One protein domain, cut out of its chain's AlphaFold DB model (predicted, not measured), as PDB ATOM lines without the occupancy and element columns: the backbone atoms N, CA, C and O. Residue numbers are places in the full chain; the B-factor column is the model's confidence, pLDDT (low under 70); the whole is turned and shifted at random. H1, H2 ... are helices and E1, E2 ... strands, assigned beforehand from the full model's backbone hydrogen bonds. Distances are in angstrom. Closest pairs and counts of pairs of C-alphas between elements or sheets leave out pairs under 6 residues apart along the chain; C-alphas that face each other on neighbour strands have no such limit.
ATOM      1  N   HIS A   4      89.743  17.705  21.207       81.19
ATOM      2  CA  HIS A   4      89.179  16.374  20.931       81.19
ATOM      3  C   HIS A   4      89.580  15.815  19.560       81.19
ATOM      4  O   HIS A   4      89.575  14.600  19.374       81.19
ATOM      5  N   GLU A   5      89.913  16.675  18.596       87.31
ATOM      6  CA  GLU A   5      90.385  16.266  17.273       87.31
ATOM      7  C   GLU A   5      91.847  15.817  17.336       87.31
ATOM      8  O   GLU A   5      92.185  14.746  16.831       87.31
ATOM      9  N   ALA A   6      92.683  16.561  18.072       87.88
ATOM     10  CA  ALA A   6      94.030  16.123  18.419       87.88
ATOM     11  C   ALA A   6      93.986  14.749  19.112       87.88
ATOM     12  O   ALA A   6      94.632  13.813  18.650       87.88
ATOM     13  N   ALA A   7      93.131  14.573  20.126       90.94
ATOM     14  CA  ALA A   7      92.989  13.330  20.895       90.94
ATOM     15  C   ALA A   7      92.507  12.086  20.106       90.94
ATOM     16  O   ALA A   7      92.399  11.009  20.691       90.94
ATOM     17  N   ARG A   8      92.232  12.197  18.795       93.00
ATOM     18  CA  ARG A   8      92.032  11.044  17.890       93.00
ATOM     19  C   ARG A   8      93.343  10.423  17.396       93.00
ATOM     20  O   ARG A   8      93.327   9.295  16.907       93.00
ATOM     21  N   HIS A   9      94.457  11.143  17.501       96.69
ATOM     22  CA  HIS A   9      95.781  10.667  17.106       96.69
ATOM     23  C   HIS A   9      96.338   9.702  18.154       96.69
ATOM     24  O   HIS A   9      96.055   9.816  19.344       96.69
ATOM     25  N   ARG A  10      97.171   8.753  17.725       96.50
ATOM     26  CA  ARG A  10      97.819   7.785  18.626       96.50
ATOM     27  C   ARG A  10      99.005   8.385  19.376       96.50
ATOM     28  O   ARG A  10      99.419   7.843  20.397       96.50
ATOM     29  N   VAL A  11      99.561   9.484  18.872       97.31
ATOM     30  CA  VAL A  11     100.703  10.172  19.478       97.31
ATOM     31  C   VAL A  11     100.441  11.665  19.518       97.31
ATOM     32  O   VAL A  11     100.008  12.231  18.518       97.31
ATOM     33  N   LEU A  12     100.745  12.300  20.643       97.00
ATOM     34  CA  LEU A  12     100.675  13.747  20.802       97.00
ATOM     35  C   LEU A  12     102.006  14.274  21.326       97.00
ATOM     36  O   LEU A  12     102.330  14.115  22.502       97.00
ATOM     37  N   ILE A  13     102.774  14.923  20.455       95.75
ATOM     38  CA  ILE A  13     103.968  15.667  20.858       95.75
ATOM     39  C   ILE A  13     103.508  17.045  21.328       95.75
ATOM     40  O   ILE A  13     103.250  17.938  20.521       95.75
ATOM     41  N   VAL A  14     103.342  17.207  22.639       94.25
ATOM     42  CA  VAL A  14     102.929  18.482  23.232       94.25
ATOM     43  C   VAL A  14     104.148  19.391  23.307       94.25
ATOM     44  O   VAL A  14     105.192  18.975  23.798       94.25
ATOM     45  N   GLU A  15     104.018  20.646  22.886       89.88
ATOM     46  CA  GLU A  15     105.081  21.657  22.768       89.88
ATOM     47  C   GLU A  15     104.592  23.051  23.189       89.88
ATOM     48  O   GLU A  15     103.391  23.288  23.309       89.88
ATOM     49  N   GLY A  16     105.512  23.992  23.417       81.50
ATOM     50  CA  GLY A  16     105.178  25.381  23.758       81.50
ATOM     51  C   GLY A  16     105.209  25.690  25.259       81.50
ATOM     52  O   GLY A  16     106.130  25.283  25.969       81.50
ATOM     53  N   CYS A  17     104.260  26.498  25.748       69.19
ATOM     54  CA  CYS A  17     104.380  27.147  27.060       69.19
ATOM     55  C   CYS A  17     104.428  26.160  28.245       69.19
ATOM     56  O   CYS A  17     103.422  25.575  28.650       69.19
ATOM     57  N   ALA A  18     105.615  26.015  28.842       62.81
ATOM     58  CA  ALA A  18     105.837  25.184  30.019       62.81
ATOM     59  C   ALA A  18     105.103  25.724  31.264       62.81
ATOM     60  O   ALA A  18     104.977  26.938  31.449       62.81
ATOM     61  N   GLY A  19     104.692  24.825  32.163       64.44
ATOM     62  CA  GLY A  19     104.041  25.151  33.439       64.44
ATOM     63  C   GLY A  19     102.699  24.439  33.625       64.44
ATOM     64  O   GLY A  19     102.426  23.431  32.970       64.44
ATOM     65  N   ALA A  20     101.857  24.977  34.513       61.44
ATOM     66  CA  ALA A  20     100.580  24.375  34.908       61.44
ATOM     67  C   ALA A  20      99.638  24.084  33.723       61.44
ATOM     68  O   ALA A  20      98.981  23.051  33.717       61.44
ATOM     69  N   THR A  21      99.625  24.931  32.688       76.38
ATOM     70  CA  THR A  21      98.828  24.730  31.464       76.38
ATOM     71  C   THR A  21      99.198  23.438  30.731       76.38
ATOM     72  O   THR A  21      98.320  22.671  30.339       76.38
ATOM     73  N   ARG A  22     100.501  23.163  30.583       85.44
ATOM     74  CA  ARG A  22     101.012  21.957  29.916       85.44
ATOM     75  C   ARG A  22     100.801  20.712  30.766       85.44
ATOM     76  O   ARG A  22     100.313  19.710  30.256       85.44
ATOM     77  N   ALA A  23     101.104  20.801  32.062       85.38
ATOM     78  CA  ALA A  23     100.839  19.721  33.007       85.38
ATOM     79  C   ALA A  23      99.343  19.359  33.031       85.38
ATOM     80  O   ALA A  23      99.001  18.191  32.898       85.38
ATOM     81  N   GLY A  24      98.454  20.357  33.083       86.00
ATOM     82  CA  GLY A  24      97.004  20.166  33.040       86.00
ATOM     83  C   GLY A  24      96.506  19.511  31.750       86.00
ATOM     84  O   GLY A  24      95.650  18.631  31.820       86.00
ATOM     85  N   LEU A  25      97.061  19.872  30.584       88.50
ATOM     86  CA  LEU A  25      96.758  19.185  29.321       88.50
ATOM     87  C   LEU A  25      97.171  17.706  29.369       88.50
ATOM     88  O   LEU A  25      96.375  16.838  29.023       88.50
ATOM     89  N   LEU A  26      98.394  17.409  29.808       92.06
ATOM     90  CA  LEU A  26      98.907  16.037  29.879       92.06
ATOM     91  C   LEU A  26      98.102  15.184  30.874       92.06
ATOM     92  O   LEU A  26      97.696  14.071  30.547       92.06
ATOM     93  N   THR A  27      97.779  15.737  32.046       92.50
ATOM     94  CA  THR A  27      96.876  15.128  33.035       92.50
ATOM     95  C   THR A  27      95.494  14.842  32.442       92.50
ATOM     96  O   THR A  27      94.944  13.758  32.645       92.50
ATOM     97  N   TRP A  28      94.934  15.773  31.663       90.88
ATOM     98  CA  TRP A  28      93.660  15.567  30.973       90.88
ATOM     99  C   TRP A  28      93.748  14.465  29.907       90.88
ATOM    100  O   TRP A  28      92.873  13.602  29.871       90.88
ATOM    101  N   LEU A  29      94.811  14.423  29.096       94.38
ATOM    102  CA  LEU A  29      95.031  13.370  28.095       94.38
ATOM    103  C   LEU A  29      95.128  11.978  28.736       94.38
ATOM    104  O   LEU A  29      94.488  11.040  28.255       94.38
ATOM    105  N   ALA A  30      95.854  11.852  29.849       95.50
ATOM    106  CA  ALA A  30      95.947  10.604  30.602       95.50
ATOM    107  C   ALA A  30      94.574  10.145  31.118       95.50
ATOM    108  O   ALA A  30      94.108   9.059  30.772       95.50
ATOM    109  N   HIS A  31      93.882  10.982  31.900       94.25
ATOM    110  CA  HIS A  31      92.634  10.577  32.556       94.25
ATOM    111  C   HIS A  31      91.432  10.471  31.612       94.25
ATOM    112  O   HIS A  31      90.562   9.630  31.834       94.25
ATOM    113  N   ARG A  32      91.336  11.328  30.587       92.56
ATOM    114  CA  ARG A  32      90.158  11.385  29.707       92.56
ATOM    115  C   ARG A  32      90.279  10.488  28.479       92.56
ATOM    116  O   ARG A  32      89.250  10.014  27.998       92.56
ATOM    117  N   HIS A  33      91.499  10.270  27.989       92.88
ATOM    118  CA  HIS A  33      91.765   9.586  26.721       92.88
ATOM    119  C   HIS A  33      92.739   8.398  26.829       92.88
ATOM    120  O   HIS A  33      93.001   7.748  25.821       92.88
ATOM    121  N   GLY A  34      93.238   8.065  28.026       95.06
ATOM    122  CA  GLY A  34      94.042   6.857  28.251       95.06
ATOM    123  C   GLY A  34      95.457   6.916  27.671       95.06
ATOM    124  O   GLY A  34      96.049   5.873  27.403       95.06
ATOM    125  N   PHE A  35      95.998   8.118  27.455       97.31
ATOM    126  CA  PHE A  35      97.378   8.293  27.005       97.31
ATOM    127  C   PHE A  35      98.378   7.954  28.115       97.31
ATOM    128  O   PHE A  35      98.273   8.471  29.229       97.31
ATOM    129  N   ALA A  36      99.403   7.166  27.785       96.88
ATOM    130  CA  ALA A  36     100.639   7.163  28.558       96.88
ATOM    131  C   ALA A  36     101.294   8.546  28.421       96.88
ATOM    132  O   ALA A  36     101.421   9.057  27.307       96.88
ATOM    133  N   VAL A  37     101.673   9.167  29.539       95.81
ATOM    134  CA  VAL A  37     102.341  10.475  29.554       95.81
ATOM    135  C   VAL A  37     103.811  10.267  29.853       95.81
ATOM    136  O   VAL A  37     104.168   9.884  30.962       95.81
ATOM    137  N   GLU A  38     104.649  10.580  28.872       94.69
ATOM    138  CA  GLU A  38     106.102  10.518  28.992       94.69
ATOM    139  C   GLU A  38     106.705  11.916  28.919       94.69
ATOM    140  O   GLU A  38     106.162  12.819  28.277       94.69
ATOM    141  N   ARG A  39     107.855  12.109  29.564       89.31
ATOM    142  CA  ARG A  39     108.597  13.372  29.523       89.31
ATOM    143  C   ARG A  39     109.942  13.165  28.849       89.31
ATOM    144  O   ARG A  39     110.687  12.258  29.208       89.31
ATOM    145  N   SER A  40     110.273  14.039  27.900       79.12
ATOM    146  CA  SER A  40     111.605  14.054  27.297       79.12
ATOM    147  C   SER A  40     112.677  14.358  28.351       79.12
ATOM    148  O   SER A  40     112.416  15.168  29.247       79.12
ATOM    149  N   PRO A  41     113.888  13.780  28.254       76.12
ATOM    150  CA  PRO A  41     114.951  14.057  29.214       76.12
ATOM    151  C   PRO A  41     115.268  15.558  29.267       76.12
ATOM    152  O   PRO A  41     115.255  16.251  28.250       76.12
ATOM    153  N   ALA A  42     115.555  16.059  30.471       71.69
ATOM    154  CA  ALA A  42     115.828  17.480  30.705       71.69
ATOM    155  C   ALA A  42     117.097  17.978  29.985       71.69
ATOM    156  O   ALA A  42     117.229  19.170  29.706       71.69
ATOM    157  N   ALA A  50     117.920  13.792  18.907       88.94
ATOM    158  CA  ALA A  50     116.670  13.169  18.478       88.94
ATOM    159  C   ALA A  50     116.442  11.770  19.081       88.94
ATOM    160  O   ALA A  50     115.289  11.350  19.233       88.94
ATOM    161  N   ARG A  51     117.508  11.053  19.474       89.94
ATOM    162  CA  ARG A  51     117.428   9.688  20.027       89.94
ATOM    163  C   ARG A  51     116.346   9.484  21.096       89.94
ATOM    164  O   ARG A  51     115.562   8.553  20.910       89.94
ATOM    165  N   PRO A  52     116.237  10.299  22.168       90.19
ATOM    166  CA  PRO A  52     115.263  10.032  23.227       90.19
ATOM    167  C   PRO A  52     113.820  10.079  22.714       90.19
ATOM    168  O   PRO A  52     112.969   9.310  23.150       90.19
ATOM    169  N   TYR A  53     113.545  10.945  21.737       89.62
ATOM    170  CA  TYR A  53     112.228  11.071  21.122       89.62
ATOM    171  C   TYR A  53     111.914   9.879  20.218       89.62
ATOM    172  O   TYR A  53     110.815   9.330  20.300       89.62
ATOM    173  N   ARG A  54     112.891   9.411  19.426       89.25
ATOM    174  CA  ARG A  54     112.752   8.166  18.652       89.25
ATOM    175  C   ARG A  54     112.522   6.954  19.556       89.25
ATOM    176  O   ARG A  54     111.706   6.107  19.216       89.25
ATOM    177  N   GLU A  55     113.184   6.874  20.711       92.00
ATOM    178  CA  GLU A  55     112.979   5.798  21.690       92.00
ATOM    179  C   GLU A  55     111.565   5.834  22.295       92.00
ATOM    180  O   GLU A  55     110.882   4.809  22.288       92.00
ATOM    181  N   LEU A  56     111.070   7.010  22.705       93.00
ATOM    182  CA  LEU A  56     109.685   7.183  23.172       93.00
ATOM    183  C   LEU A  56     108.650   6.797  22.102       93.00
ATOM    184  O   LEU A  56     107.643   6.156  22.406       93.00
ATOM    185  N   LEU A  57     108.903   7.114  20.829       93.44
ATOM    186  CA  LEU A  57     108.025   6.721  19.724       93.44
ATOM    187  C   LEU A  57     107.971   5.200  19.479       93.44
ATOM    188  O   LEU A  57     107.067   4.744  18.788       93.44
ATOM    189  N   ARG A  58     108.854   4.383  20.068       93.75
ATOM    190  CA  ARG A  58     108.774   2.909  19.964       93.75
ATOM    191  C   ARG A  58     107.807   2.274  20.965       93.75
ATOM    192  O   ARG A  58     107.538   1.079  20.860       93.75
ATOM    193  N   LEU A  59     107.286   3.039  21.927       93.19
ATOM    194  CA  LEU A  59     106.333   2.541  22.920       93.19
ATOM    195  C   LEU A  59     105.018   2.078  22.262       93.19
ATOM    196  O   LEU A  59     104.609   2.564  21.203       93.19
ATOM    197  N   ALA A  60     104.321   1.137  22.896       92.06
ATOM    198  CA  ALA A  60     103.003   0.684  22.451       92.06
ATOM    199  C   ALA A  60     101.875   1.577  23.006       92.06
ATOM    200  O   ALA A  60     102.045   2.258  24.012       92.06
ATOM    201  N   GLY A  61     100.701   1.539  22.367       94.75
ATOM    202  CA  GLY A  61      99.510   2.273  22.820       94.75
ATOM    203  C   GLY A  61      99.540   3.792  22.561       94.75
ATOM    204  O   GLY A  61     100.432   4.277  21.860       94.75
ATOM    205  N   PRO A  62      98.528   4.536  23.054       97.19
ATOM    206  CA  PRO A  62      98.462   5.990  22.920       97.19
ATOM    207  C   PRO A  62      99.521   6.691  23.787       97.19
ATOM    208  O   PRO A  62      99.628   6.401  24.978       97.19
ATOM    209  N   LEU A  63     100.285   7.624  23.208       97.56
ATOM    210  CA  LEU A  63     101.411   8.303  23.871       97.56
ATOM    211  C   LEU A  63     101.315   9.833  23.779       97.56
ATOM    212  O   LEU A  63     101.228  10.380  22.684       97.56
ATOM    213  N   ALA A  64     101.390  10.526  24.911       96.75
ATOM    214  CA  ALA A  64     101.519  11.976  24.986       96.75
ATOM    215  C   ALA A  64     102.907  12.336  25.541       96.75
ATOM    216  O   ALA A  64     103.286  11.859  26.608       96.75
ATOM    217  N   VAL A  65     103.668  13.161  24.819       94.56
ATOM    218  CA  VAL A  65     105.052  13.512  25.172       94.56
ATOM    219  C   VAL A  65     105.144  14.974  25.609       94.56
ATOM    220  O   VAL A  65     104.849  15.886  24.836       94.56
ATOM    221  N   ASP A  66     105.607  15.196  26.838       92.00
ATOM    222  CA  ASP A  66     106.069  16.483  27.366       92.00
ATOM    223  C   ASP A  66     107.463  16.776  26.786       92.00
ATOM    224  O   ASP A  66     108.480  16.388  27.363       92.00
ATOM    225  N   SER A  67     107.491  17.359  25.583       83.81
ATOM    226  CA  SER A  67     108.688  17.496  24.740       83.81
ATOM    227  C   SER A  67     109.544  18.738  25.054       83.81
ATOM    228  O   SER A  67     109.077  19.719  25.639       83.81
ATOM    229  N   GLY A  68     110.806  18.739  24.632       85.62
ATOM    230  CA  GLY A  68     111.638  19.942  24.518       85.62
ATOM    231  C   GLY A  68     112.230  20.141  23.120       85.62
ATOM    232  O   GLY A  68     113.060  21.028  22.940       85.62
ATOM    233  N   PHE A  69     111.852  19.307  22.149       89.69
ATOM    234  CA  PHE A  69     112.520  19.183  20.857       89.69
ATOM    235  C   PHE A  69     112.298  20.395  19.942       89.69
ATOM    236  O   PHE A  69     113.259  21.024  19.504       89.69
ATOM    237  N   VAL A  70     111.043  20.797  19.713       92.25
ATOM    238  CA  VAL A  70     110.742  22.028  18.958       92.25
ATOM    239  C   VAL A  70     111.148  23.254  19.782       92.25
ATOM    240  O   VAL A  70     111.620  24.253  19.241       92.25
ATOM    241  N   GLY A  71     111.072  23.152  21.112       90.38
ATOM    242  CA  GLY A  71     111.627  24.149  22.023       90.38
ATOM    243  C   GLY A  71     113.138  24.376  21.880       90.38
ATOM    244  O   GLY A  71     113.598  25.482  22.157       90.38
ATOM    245  N   GLU A  72     113.916  23.397  21.415       91.25
ATOM    246  CA  GLU A  72     115.356  23.545  21.162       91.25
ATOM    247  C   GLU A  72     115.629  24.341  19.873       91.25
ATOM    248  O   GLU A  72     116.471  25.241  19.899       91.25
ATOM    249  N   LEU A  73     114.848  24.114  18.806       93.19
ATOM    250  CA  LEU A  73     114.871  24.935  17.581       93.19
ATOM    251  C   LEU A  73     114.531  26.413  17.850       93.19
ATOM    252  O   LEU A  73     114.989  27.296  17.129       93.19
ATOM    253  N   VAL A  74     113.734  26.685  18.889       92.38
ATOM    254  CA  VAL A  74     113.331  28.041  19.292       92.38
ATOM    255  C   VAL A  74     114.319  28.659  20.283       92.38
ATOM    256  O   VAL A  74     114.942  29.679  19.997       92.38
ATOM    257  N   TYR A  75     114.486  28.058  21.462       89.44
ATOM    258  CA  TYR A  75     115.262  28.654  22.551       89.44
ATOM    259  C   TYR A  75     116.772  28.444  22.422       89.44
ATOM    260  O   TYR A  75     117.523  29.181  23.060       89.44
ATOM    261  N   GLY A  76     117.236  27.483  21.618       91.75
ATOM    262  CA  GLY A  76     118.657  27.321  21.317       91.75
ATOM    263  C   GLY A  76     119.223  28.566  20.630       91.75
ATOM    264  O   GLY A  76     120.041  29.261  21.239       91.75
ATOM    265  N   PRO A  77     118.734  28.931  19.429       94.31
ATOM    266  CA  PRO A  77     119.145  30.152  18.743       94.31
ATOM    267  C   PRO A  77     118.957  31.416  19.591       94.31
ATOM    268  O   PRO A  77     119.881  32.219  19.680       94.31
ATOM    269  N   LEU A  78     117.819  31.565  20.280       90.50
ATOM    270  CA  LEU A  78     117.532  32.766  21.080       90.50
ATOM    271  C   LEU A  78     118.456  32.951  22.296       90.50
ATOM    272  O   LEU A  78     118.737  34.088  22.661       90.50
ATOM    273  N   ARG A  79     118.924  31.867  22.934       89.56
ATOM    274  CA  ARG A  79     119.725  31.942  24.177       89.56
ATOM    275  C   ARG A  79     121.209  31.630  24.003       89.56
ATOM    276  O   ARG A  79     121.998  31.975  24.876       89.56
ATOM    277  N   ARG A  80     121.591  30.934  22.928       93.06
ATOM    278  CA  ARG A  80     122.971  30.479  22.661       93.06
ATOM    279  C   ARG A  80     123.483  30.849  21.268       93.06
ATOM    280  O   ARG A  80     124.624  30.538  20.952       93.06
ATOM    281  N   GLY A  81     122.655  31.447  20.412       95.44
ATOM    282  CA  GLY A  81     122.990  31.712  19.008       95.44
ATOM    283  C   GLY A  81     122.919  30.483  18.090       95.44
ATOM    284  O   GLY A  81     122.991  30.638  16.875       95.44
ATOM    285  N   HIS A  82     122.729  29.273  18.632       93.69
ATOM    286  CA  HIS A  82     122.595  28.043  17.850       93.69
ATOM    287  C   HIS A  82     121.642  27.028  18.505       93.69
ATOM    288  O   HIS A  82     121.516  26.951  19.730       93.69
ATOM    289  N   SER A  83     120.993  26.216  17.673       93.31
ATOM    290  CA  SER A  83     120.273  25.012  18.103       93.31
ATOM    291  C   SER A  83     121.247  23.836  18.254       93.31
ATOM    292  O   SER A  83     122.296  23.810  17.606       93.31
ATOM    293  N   ARG A  84     120.916  22.861  19.106       92.06
ATOM    294  CA  ARG A  84     121.514  21.512  19.104       92.06
ATOM    295  C   ARG A  84     120.793  20.575  18.134       92.06
ATOM    296  O   ARG A  84     121.423  19.672  17.613       92.06
ATOM    297  N   VAL A  85     119.503  20.808  17.895       92.50
ATOM    298  CA  VAL A  85     118.673  20.078  16.925       92.50
ATOM    299  C   VAL A  85     118.770  20.753  15.559       92.50
ATOM    300  O   VAL A  85     118.582  21.968  15.452       92.50
ATOM    301  N   THR A  86     119.033  19.979  14.514       93.38
ATOM    302  CA  THR A  86     119.004  20.430  13.119       93.38
ATOM    303  C   THR A  86     117.597  20.343  12.522       93.38
ATOM    304  O   THR A  86     116.716  19.653  13.030       93.38
ATOM    305  N   TRP A  87     117.377  21.030  11.399       95.25
ATOM    306  CA  TRP A  87     116.115  20.924  10.660       95.25
ATOM    307  C   TRP A  87     115.877  19.534  10.061       95.25
ATOM    308  O   TRP A  87     114.737  19.091  10.044       95.25
ATOM    309  N   ILE A  88     116.936  18.833   9.639       95.19
ATOM    310  CA  ILE A  88     116.840  17.465   9.103       95.19
ATOM    311  C   ILE A  88     116.279  16.530  10.179       95.19
ATOM    312  O   ILE A  88     115.235  15.924   9.973       95.19
ATOM    313  N   GLU A  89     116.876  16.526  11.375       93.94
ATOM    314  CA  GLU A  89     116.376  15.733  12.510       93.94
ATOM    315  C   GLU A  89     114.931  16.085  12.897       93.94
ATOM    316  O   GLU A  89     114.215  15.247  13.443       93.94
ATOM    317  N   ALA A  90     114.498  17.323  12.642       95.25
ATOM    318  CA  ALA A  90     113.142  17.766  12.927       95.25
ATOM    319  C   ALA A  90     112.115  17.333  11.878       95.25
ATOM    320  O   ALA A  90     110.975  17.047  12.250       95.25
ATOM    321  N   PHE A  91     112.514  17.232  10.610       96.62
ATOM    322  CA  PHE A  91     111.695  16.623   9.565       96.62
ATOM    323  C   PHE A  91     111.601  15.109   9.778       96.62
ATOM    324  O   PHE A  91     110.486  14.609   9.905       96.62
ATOM    325  N   ASP A  92     112.727  14.419   9.999       95.19
ATOM    326  CA  ASP A  92     112.761  12.989  10.350       95.19
ATOM    327  C   ASP A  92     111.849  12.682  11.553       95.19
ATOM    328  O   ASP A  92     111.082  11.714  11.561       95.19
ATOM    329  N   PHE A  93     111.903  13.521  12.596       94.62
ATOM    330  CA  PHE A  93     111.049  13.370  13.773       94.62
ATOM    331  C   PHE A  93     109.570  13.613  13.456       94.62
ATOM    332  O   PHE A  93     108.730  12.837  13.909       94.62
ATOM    333  N   ALA A  94     109.234  14.646  12.678       96.94
ATOM    334  CA  ALA A  94     107.851  14.913  12.286       96.94
ATOM    335  C   ALA A  94     107.265  13.780  11.432       96.94
ATOM    336  O   ALA A  94     106.148  13.339  11.701       96.94
ATOM    337  N   GLU A  95     108.034  13.252  10.485       97.12
ATOM    338  CA  GLU A  95     107.640  12.106   9.664       97.12
ATOM    339  C   GLU A  95     107.438  10.861  10.538       97.12
ATOM    340  O   GLU A  95     106.362  10.268  10.501       97.12
ATOM    341  N   THR A  96     108.365  10.551  11.455       96.19
ATOM    342  CA  THR A  96     108.194   9.429  12.406       96.19
ATOM    343  C   THR A  96     106.946   9.600  13.301       96.19
ATOM    344  O   THR A  96     106.275   8.625  13.656       96.19
ATOM    345  N   VAL A  97     106.601  10.837  13.689       97.19
ATOM    346  CA  VAL A  97     105.359  11.140  14.426       97.19
ATOM    347  C   VAL A  97     104.133  10.855  13.554       97.19
ATOM    348  O   VAL A  97     103.207  10.189  14.022       97.19
ATOM    349  N   ALA A  98     104.124  11.318  12.302       97.44
ATOM    350  CA  ALA A  98     103.028  11.112  11.358       97.44
ATOM    351  C   ALA A  98     102.830   9.625  11.005       97.44
ATOM    352  O   ALA A  98     101.704   9.131  11.077       97.44
ATOM    353  N   GLU A  99     103.909   8.885  10.732       96.81
ATOM    354  CA  GLU A  99     103.901   7.435  10.473       96.81
ATOM    355  C   GLU A  99     103.279   6.635  11.626       96.81
ATOM    356  O   GLU A  99     102.549   5.665  11.408       96.81
ATOM    357  N   ARG A 100     103.496   7.068  12.875       96.31
ATOM    358  CA  ARG A 100     102.878   6.453  14.060       96.31
ATOM    359  C   ARG A 100     101.406   6.862  14.265       96.31
ATOM    360  O   ARG A 100     100.786   6.467  15.256       96.31
ATOM    361  N   GLY A 101     100.816   7.620  13.340       96.75
ATOM    362  CA  GLY A 101      99.461   8.170  13.449       96.75
ATOM    363  C   GLY A 101      99.372   9.289  14.488       96.75
ATOM    364  O   GLY A 101      98.408   9.348  15.256       96.75
ATOM    365  N   GLY A 102     100.424  10.099  14.584       96.88
ATOM    366  CA  GLY A 102     100.609  11.152  15.573       96.88
ATOM    367  C   GLY A 102     100.380  12.571  15.060       96.88
ATOM    368  O   GLY A 102     100.195  12.804  13.868       96.88
ATOM    369  N   ALA A 103     100.422  13.523  15.988       97.44
ATOM    370  CA  ALA A 103     100.358  14.954  15.725       97.44
ATOM    371  C   ALA A 103     101.192  15.756  16.737       97.44
ATOM    372  O   ALA A 103     101.455  15.306  17.858       97.44
ATOM    373  N   PHE A 104     101.548  16.985  16.370       96.25
ATOM    374  CA  PHE A 104     102.072  17.984  17.299       96.25
ATOM    375  C   PHE A 104     100.931  18.792  17.923       96.25
ATOM    376  O   PHE A 104      99.964  19.146  17.247       96.25
ATOM    377  N   VAL A 105     101.064  19.144  19.201       94.44
ATOM    378  CA  VAL A 105     100.144  20.038  19.917       94.44
ATOM    379  C   VAL A 105     100.926  21.236  20.440       94.44
ATOM    380  O   VAL A 105     101.609  21.152  21.460       94.44
ATOM    381  N   HIS A 106     100.816  22.364  19.747       92.00
ATOM    382  CA  HIS A 106     101.447  23.617  20.138       92.00
ATOM    383  C   HIS A 106     100.561  24.379  21.130       92.00
ATOM    384  O   HIS A 106      99.497  24.889  20.777       92.00
ATOM    385  N   LEU A 107     101.025  24.515  22.371       87.88
ATOM    386  CA  LEU A 107     100.447  25.406  23.375       87.88
ATOM    387  C   LEU A 107     100.906  26.849  23.128       87.88
ATOM    388  O   LEU A 107     101.851  27.337  23.761       87.88
ATOM    389  N   ALA A 108     100.208  27.528  22.217       78.50
ATOM    390  CA  ALA A 108     100.393  28.941  21.906       78.50
ATOM    391  C   ALA A 108      99.897  29.819  23.066       78.50
ATOM    392  O   ALA A 108      98.757  30.289  23.078       78.50
ATOM    393  N   ALA A 109     100.769  30.023  24.056       63.97
ATOM    394  CA  ALA A 109     100.493  30.841  25.234       63.97
ATOM    395  C   ALA A 109     101.696  31.671  25.728       63.97
ATOM    396  O   ALA A 109     102.366  31.293  26.692       63.97
ATOM    397  N   PRO A 110     101.931  32.843  25.128       60.91
ATOM    398  CA  PRO A 110     102.526  34.000  25.798       60.91
ATOM    399  C   PRO A 110     101.551  35.209  25.815       60.91
ATOM    400  O   PRO A 110     100.534  35.154  25.125       60.91
ATOM    401  N   PRO A 111     101.836  36.332  26.519       53.84
ATOM    402  CA  PRO A 111     102.970  36.556  27.431       53.84
ATOM    403  C   PRO A 111     102.873  36.149  28.922       53.84
ATOM    404  O   PRO A 111     103.821  35.521  29.393       53.84
ATOM    405  N   PRO A 112     101.852  36.515  29.734       57.69
ATOM    406  CA  PRO A 112     102.147  37.091  31.057       57.69
ATOM    407  C   PRO A 112     102.882  36.166  32.031       57.69
ATOM    408  O   PRO A 112     103.963  36.508  32.501       57.69
ATOM    409  N   ALA A 113     102.375  34.950  32.239       60.16
ATOM    410  CA  ALA A 113     102.971  33.958  33.141       60.16
ATOM    411  C   ALA A 113     104.360  33.439  32.695       60.16
ATOM    412  O   ALA A 113     105.036  32.731  33.448       60.16
ATOM    413  N   PHE A 114     104.788  33.743  31.465       64.56
ATOM    414  CA  PHE A 114     106.147  33.496  30.985       64.56
ATOM    415  C   PHE A 114     107.046  34.714  31.245       64.56
ATOM    416  O   PHE A 114     108.140  34.540  31.784       64.56
ATOM    417  N   THR A 115     106.556  35.937  31.005       65.44
ATOM    418  CA  THR A 115     107.235  37.184  31.405       65.44
ATOM    419  C   THR A 115     107.502  37.210  32.914       65.44
ATOM    420  O   THR A 115     108.644  37.396  33.317       65.44
ATOM    421  N   GLU A 116     106.495  36.920  33.745       66.50
ATOM    422  CA  GLU A 116     106.603  36.797  35.213       66.50
ATOM    423  C   GLU A 116     107.646  35.761  35.654       66.50
ATOM    424  O   GLU A 116     108.329  35.926  36.665       66.50
ATOM    425  N   ARG A 117     107.805  34.679  34.887       67.62
ATOM    426  CA  ARG A 117     108.786  33.629  35.178       67.62
ATOM    427  C   ARG A 117     110.206  34.042  34.808       67.62
ATOM    428  O   ARG A 117     111.144  33.612  35.474       67.62
ATOM    429  N   LEU A 118     110.374  34.835  33.753       69.38
ATOM    430  CA  LEU A 118     111.667  35.408  33.382       69.38
ATOM    431  C   LEU A 118     112.062  36.540  34.340       69.38
ATOM    432  O   LEU A 118     113.203  36.563  34.799       69.38
ATOM    433  N   THR A 119     111.133  37.417  34.733       73.12
ATOM    434  CA  THR A 119     111.408  38.458  35.738       73.12
ATOM    435  C   THR A 119     111.677  37.862  37.118       73.12
ATOM    436  O   THR A 119     112.633  38.264  37.777       73.12
ATOM    437  N   GLY A 120     110.959  36.802  37.507       73.81
ATOM    438  CA  GLY A 120     111.265  35.992  38.693       73.81
ATOM    439  C   GLY A 120     112.618  35.262  38.651       73.81
ATOM    440  O   GLY A 120     113.057  34.728  39.665       73.81
ATOM    441  N   ARG A 121     113.304  35.251  37.498       75.62
ATOM    442  CA  ARG A 121     114.688  34.773  37.314       75.62
ATOM    443  C   ARG A 121     115.705  35.914  37.159       75.62
ATOM    444  O   ARG A 121     116.850  35.656  36.803       75.62
ATOM    445  N   GLY A 122     115.303  37.160  37.417       78.38
ATOM    446  CA  GLY A 122     116.165  38.342  37.357       78.38
ATOM    447  C   GLY A 122     116.234  39.042  35.995       78.38
ATOM    448  O   GLY A 122     116.994  39.998  35.857       78.38
ATOM    449  N   ALA A 123     115.455  38.622  34.991       79.31
ATOM    450  CA  ALA A 123     115.344  39.388  33.748       79.31
ATOM    451  C   ALA A 123     114.596  40.712  33.985       79.31
ATOM    452  O   ALA A 123     113.658  40.780  34.782       79.31
ATOM    453  N   THR A 124     114.948  41.770  33.253       85.81
ATOM    454  CA  THR A 124     114.114  42.981  33.231       85.81
ATOM    455  C   THR A 124     112.791  42.683  32.522       85.81
ATOM    456  O   THR A 124     112.740  41.833  31.632       85.81
ATOM    457  N   ALA A 125     111.716  43.399  32.867       81.94
ATOM    458  CA  ALA A 125     110.417  43.214  32.211       81.94
ATOM    459  C   ALA A 125     110.499  43.397  30.681       81.94
ATOM    460  O   ALA A 125     109.881  42.639  29.937       81.94
ATOM    461  N   ALA A 126     111.324  44.342  30.213       83.94
ATOM    462  CA  ALA A 126     111.574  44.571  28.792       83.94
ATOM    463  C   ALA A 126     112.313  43.399  28.118       83.94
ATOM    464  O   ALA A 126     111.889  42.947  27.058       83.94
ATOM    465  N   ALA A 127     113.374  42.866  28.738       83.75
ATOM    466  CA  ALA A 127     114.103  41.713  28.201       83.75
ATOM    467  C   ALA A 127     113.231  40.446  28.183       83.75
ATOM    468  O   ALA A 127     113.218  39.710  27.199       83.75
ATOM    469  N   ALA A 128     112.451  40.236  29.247       81.19
ATOM    470  CA  ALA A 128     111.489  39.147  29.337       81.19
ATOM    471  C   ALA A 128     110.430  39.231  28.223       81.19
ATOM    472  O   ALA A 128     110.168  38.235  27.554       81.19
ATOM    473  N   MET A 129     109.861  40.415  27.978       81.25
ATOM    474  CA  MET A 129     108.890  40.645  26.902       81.25
ATOM    475  C   MET A 129     109.503  40.401  25.513       81.25
ATOM    476  O   MET A 129     108.922  39.668  24.717       81.25
ATOM    477  N   ALA A 130     110.716  40.901  25.258       85.69
ATOM    478  CA  ALA A 130     111.413  40.702  23.986       85.69
ATOM    479  C   ALA A 130     111.732  39.220  23.693       85.69
ATOM    480  O   ALA A 130     111.479  38.746  22.584       85.69
ATOM    481  N   GLU A 131     112.227  38.455  24.677       85.00
ATOM    482  CA  GLU A 131     112.438  37.004  24.510       85.00
ATOM    483  C   GLU A 131     111.109  36.278  24.242       85.00
ATOM    484  O   GLU A 131     111.050  35.352  23.434       85.00
ATOM    485  N   THR A 132     110.031  36.725  24.888       83.19
ATOM    486  CA  THR A 132     108.688  36.155  24.737       83.19
ATOM    487  C   THR A 132     108.136  36.333  23.321       83.19
ATOM    488  O   THR A 132     107.649  35.371  22.725       83.19
ATOM    489  N   GLU A 133     108.225  37.543  22.769       85.31
ATOM    490  CA  GLU A 133     107.795  37.857  21.400       85.31
ATOM    491  C   GLU A 133     108.639  37.104  20.363       85.31
ATOM    492  O   GLU A 133     108.099  36.475  19.447       85.31
ATOM    493  N   ALA A 134     109.962  37.083  20.551       89.44
ATOM    494  CA  ALA A 134     110.878  36.359  19.677       89.44
ATOM    495  C   ALA A 134     110.612  34.842  19.688       89.44
ATOM    496  O   ALA A 134     110.595  34.213  18.626       89.44
ATOM    497  N   ALA A 135     110.343  34.260  20.863       88.44
ATOM    498  CA  ALA A 135     109.982  32.853  21.005       88.44
ATOM    499  C   ALA A 135     108.623  32.532  20.369       88.44
ATOM    500  O   ALA A 135     108.501  31.503  19.710       88.44
ATOM    501  N   ALA A 136     107.622  33.407  20.508       86.50
ATOM    502  CA  ALA A 136     106.314  33.228  19.880       86.50
ATOM    503  C   ALA A 136     106.425  33.178  18.346       86.50
ATOM    504  O   ALA A 136     105.964  32.219  17.725       86.50
ATOM    505  N   ALA A 137     107.116  34.152  17.745       90.12
ATOM    506  CA  ALA A 137     107.327  34.205  16.300       90.12
ATOM    507  C   ALA A 137     108.216  33.051  15.786       90.12
ATOM    508  O   ALA A 137     108.050  32.583  14.659       90.12
ATOM    509  N   ALA A 138     109.171  32.579  16.595       92.50
ATOM    510  CA  ALA A 138     109.995  31.420  16.260       92.50
ATOM    511  C   ALA A 138     109.207  30.100  16.324       92.50
ATOM    512  O   ALA A 138     109.343  29.290  15.411       92.50
ATOM    513  N   TYR A 139     108.349  29.906  17.333       92.69
ATOM    514  CA  TYR A 139     107.442  28.755  17.403       92.69
ATOM    515  C   TYR A 139     106.434  28.746  16.254       92.69
ATOM    516  O   TYR A 139     106.191  27.689  15.683       92.69
ATOM    517  N   GLU A 140     105.869  29.902  15.892       91.81
ATOM    518  CA  GLU A 140     104.968  30.019  14.742       91.81
ATOM    519  C   GLU A 140     105.655  29.540  13.459       91.81
ATOM    520  O   GLU A 140     105.171  28.602  12.832       91.81
ATOM    521  N   ARG A 141     106.840  30.083  13.136       94.69
ATOM    522  CA  ARG A 141     107.634  29.615  11.986       94.69
ATOM    523  C   ARG A 141     107.942  28.121  12.071       94.69
ATOM    524  O   ARG A 141     107.734  27.416  11.090       94.69
ATOM    525  N   ALA A 142     108.390  27.637  13.233       95.56
ATOM    526  CA  ALA A 142     108.723  26.229  13.430       95.56
ATOM    527  C   ALA A 142     107.533  25.311  13.122       95.56
ATOM    528  O   ALA A 142     107.659  24.368  12.345       95.56
ATOM    529  N   PHE A 143     106.356  25.625  13.665       95.56
ATOM    530  CA  PHE A 143     105.152  24.836  13.439       95.56
ATOM    531  C   PHE A 143     104.567  24.989  12.036       95.56
ATOM    532  O   PHE A 143     104.061  24.003  11.507       95.56
ATOM    533  N   THR A 144     104.684  26.152  11.391       95.94
ATOM    534  CA  THR A 144     104.327  26.311   9.971       95.94
ATOM    535  C   THR A 144     105.189  25.430   9.064       95.94
ATOM    536  O   THR A 144     104.663  24.867   8.105       95.94
ATOM    537  N   THR A 145     106.483  25.265   9.357       97.31
ATOM    538  CA  THR A 145     107.351  24.354   8.592       97.31
ATOM    539  C   THR A 145     107.036  22.887   8.903       97.31
ATOM    540  O   THR A 145     106.811  22.108   7.983       97.31
ATOM    541  N   LEU A 146     106.936  22.499  10.182       97.31
ATOM    542  CA  LEU A 146     106.651  21.105  10.569       97.31
ATOM    543  C   LEU A 146     105.257  20.622  10.124       97.31
ATOM    544  O   LEU A 146     105.078  19.431   9.871       97.31
ATOM    545  N   ALA A 147     104.294  21.534   9.942       97.25
ATOM    546  CA  ALA A 147     102.970  21.236   9.386       97.25
ATOM    547  C   ALA A 147     102.993  20.690   7.942       97.25
ATOM    548  O   ALA A 147     101.974  20.195   7.467       97.25
ATOM    549  N   GLN A 148     104.134  20.763   7.247       97.19
ATOM    550  CA  GLN A 148     104.328  20.146   5.930       97.19
ATOM    551  C   GLN A 148     104.585  18.629   6.020       97.19
ATOM    552  O   GLN A 148     104.376  17.928   5.035       97.19
ATOM    553  N   HIS A 149     104.989  18.127   7.195       97.56
ATOM    554  CA  HIS A 149     105.381  16.728   7.424       97.56
ATOM    555  C   HIS A 149     104.442  15.989   8.397       97.56
ATOM    556  O   HIS A 149     104.315  14.769   8.324       97.56
ATOM    557  N   ALA A 150     103.760  16.704   9.302       97.31
ATOM    558  CA  ALA A 150     102.849  16.112  10.286       97.31
ATOM    559  C   ALA A 150     101.673  17.040  10.648       97.31
ATOM    560  O   ALA A 150     101.808  18.261  10.559       97.31
ATOM    561  N   PRO A 151     100.533  16.510  11.135       97.12
ATOM    562  CA  PRO A 151      99.444  17.337  11.649       97.12
ATOM    563  C   PRO A 151      99.886  18.193  12.848       97.12
ATOM    564  O   PRO A 151     100.540  17.700  13.771       97.12
ATOM    565  N   VAL A 152      99.477  19.467  12.872       95.75
ATOM    566  CA  VAL A 152      99.781  20.411  13.962       95.75
ATOM    567  C   VAL A 152      98.503  21.048  14.505       95.75
ATOM    568  O   VAL A 152      97.770  21.729  13.789       95.75
ATOM    569  N   PHE A 153      98.273  20.896  15.807       93.12
ATOM    570  CA  PHE A 153      97.163  21.497  16.540       93.12
ATOM    571  C   PHE A 153      97.668  22.651  17.406       93.12
ATOM    572  O   PHE A 153      98.294  22.430  18.441       93.12
ATOM    573  N   THR A 154      97.375  23.892  17.013       89.94
ATOM    574  CA  THR A 154      97.683  25.068  17.842       89.94
ATOM    575  C   THR A 154      96.526  25.367  18.794       89.94
ATOM    576  O   THR A 154      95.425  25.709  18.361       89.94
ATOM    577  N   LEU A 155      96.789  25.267  20.097       85.88
ATOM    578  CA  LEU A 155      95.852  25.558  21.179       85.88
ATOM    579  C   LEU A 155      96.242  26.866  21.868       85.88
ATOM    580  O   LEU A 155      97.359  27.003  22.364       85.88
ATOM    581  N   ARG A 156      95.295  27.802  21.957       78.12
ATOM    582  CA  ARG A 156      95.407  28.988  22.816       78.12
ATOM    583  C   ARG A 156      94.626  28.726  24.110       78.12
ATOM    584  O   ARG A 156      93.495  28.241  24.024       78.12
TER     585      ARG A 156
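This is residues 4 to 42 and 50 to 156 of the 183 residues of an uncharacterized protein of Streptomyces bingchenggensis (strain BCW-1) (UniProt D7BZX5). A strongly twisted sheet of five parallel strands is the core, with H1 over one face and H3, H4 and H6 over the other: three layers, helices on both faces of a sheet. The long helix H6 runs on past the sheet, and there H5, not on the sheet, packs on its residues 125 to 132. The printed part has 146 residues, with six named helices and five named strands in the order E1 H1 E2 H2 E3 H3 H4 E4 H5 H6 E5. The sheet's order is E2 E3 E1 E4 E5; the class is mixed, helices and strands. The whole is compact, with a radius of gyration of the C-alphas of 15.0 A and spans of 45 by 33 by 24 A.

E1, residues 11 to 16, is an inner strand, neighbour of E3, residues 63 to 66, with N 12 and O 63 2.8 A apart, and of E4, residues 102 to 107, with N 13 and O 103 2.9 A apart, both within hydrogen-bond range. H1, residues 20 to 33, is on the sheet at a height of 8.9 A and runs along the strands, at 7 degrees to E3 on the local plane; the closest C-alphas of H1 and E3, those of Leu 26 and Ala 64, are 6.9 A apart. E2, residues 36 to 39, is an edge strand beside E3, with N 38 and O 64 2.9 A apart. E1, H1 and E2 form a split strand-helix-strand unit, two parallel strands joined through a helix with E3 between them in the sheet; its crossover is right-handed. H2, residues 51 to 56, only grazes the sheet. H3, residues 69 to 80, and H4, residues 87 to 99, are on the face opposite H1; with E3 and E4 they form a second split unit, also right-handed. H4 only just stands up from the sheet, rising 40.1 degrees, and only just touches H2, with 3 pairs of C-alphas within 8 A, the closest those of Arg 54 and Phe 93, 7.3 A. H5, residues 112 to 119, and H6, residues 125 to 146, join E4 to the edge strand E5, residues 152 to 155, in a right-handed strand-helix-strand unit; N 153 and O 104 are 2.8 A apart. H6 touches H3 at a steep tilt of 41 degrees, C-alphas of Val 74 and Ala 138 closest at 5.6 A, and touches H5, C-alphas of Thr 115 and Ala 128 closest at 5.1 A. Every O i to N i+4 pair is within hydrogen-bond range in H1, H2, H4 and H6, against 6 of 8 in H3 and 3 of 4 in H5.

E1 begins at C-alpha 11 (100.703, 10.172, 19.478) and is 16.4 A long; E4 is 16.3 A. H1 is 19.1 A, H4 18.2 A and H3 15.5 A. H6, 31.2 A, ends at C-alpha 146 (106.651, 21.105, 10.569), and E5 ends at C-alpha 155 (95.852, 25.558, 21.179).

The C-alphas farthest apart, of Ala 60 and Ala 126, are 45.2 A apart. Residues 43 to 49 are cut out, with 13.0 A from C-alpha 42 to C-alpha 50. Of the links that are printed whole, none is long. The mean pLDDT of the printed part is 88.2; residues 17 to 20 and 109 to 118 are under 70.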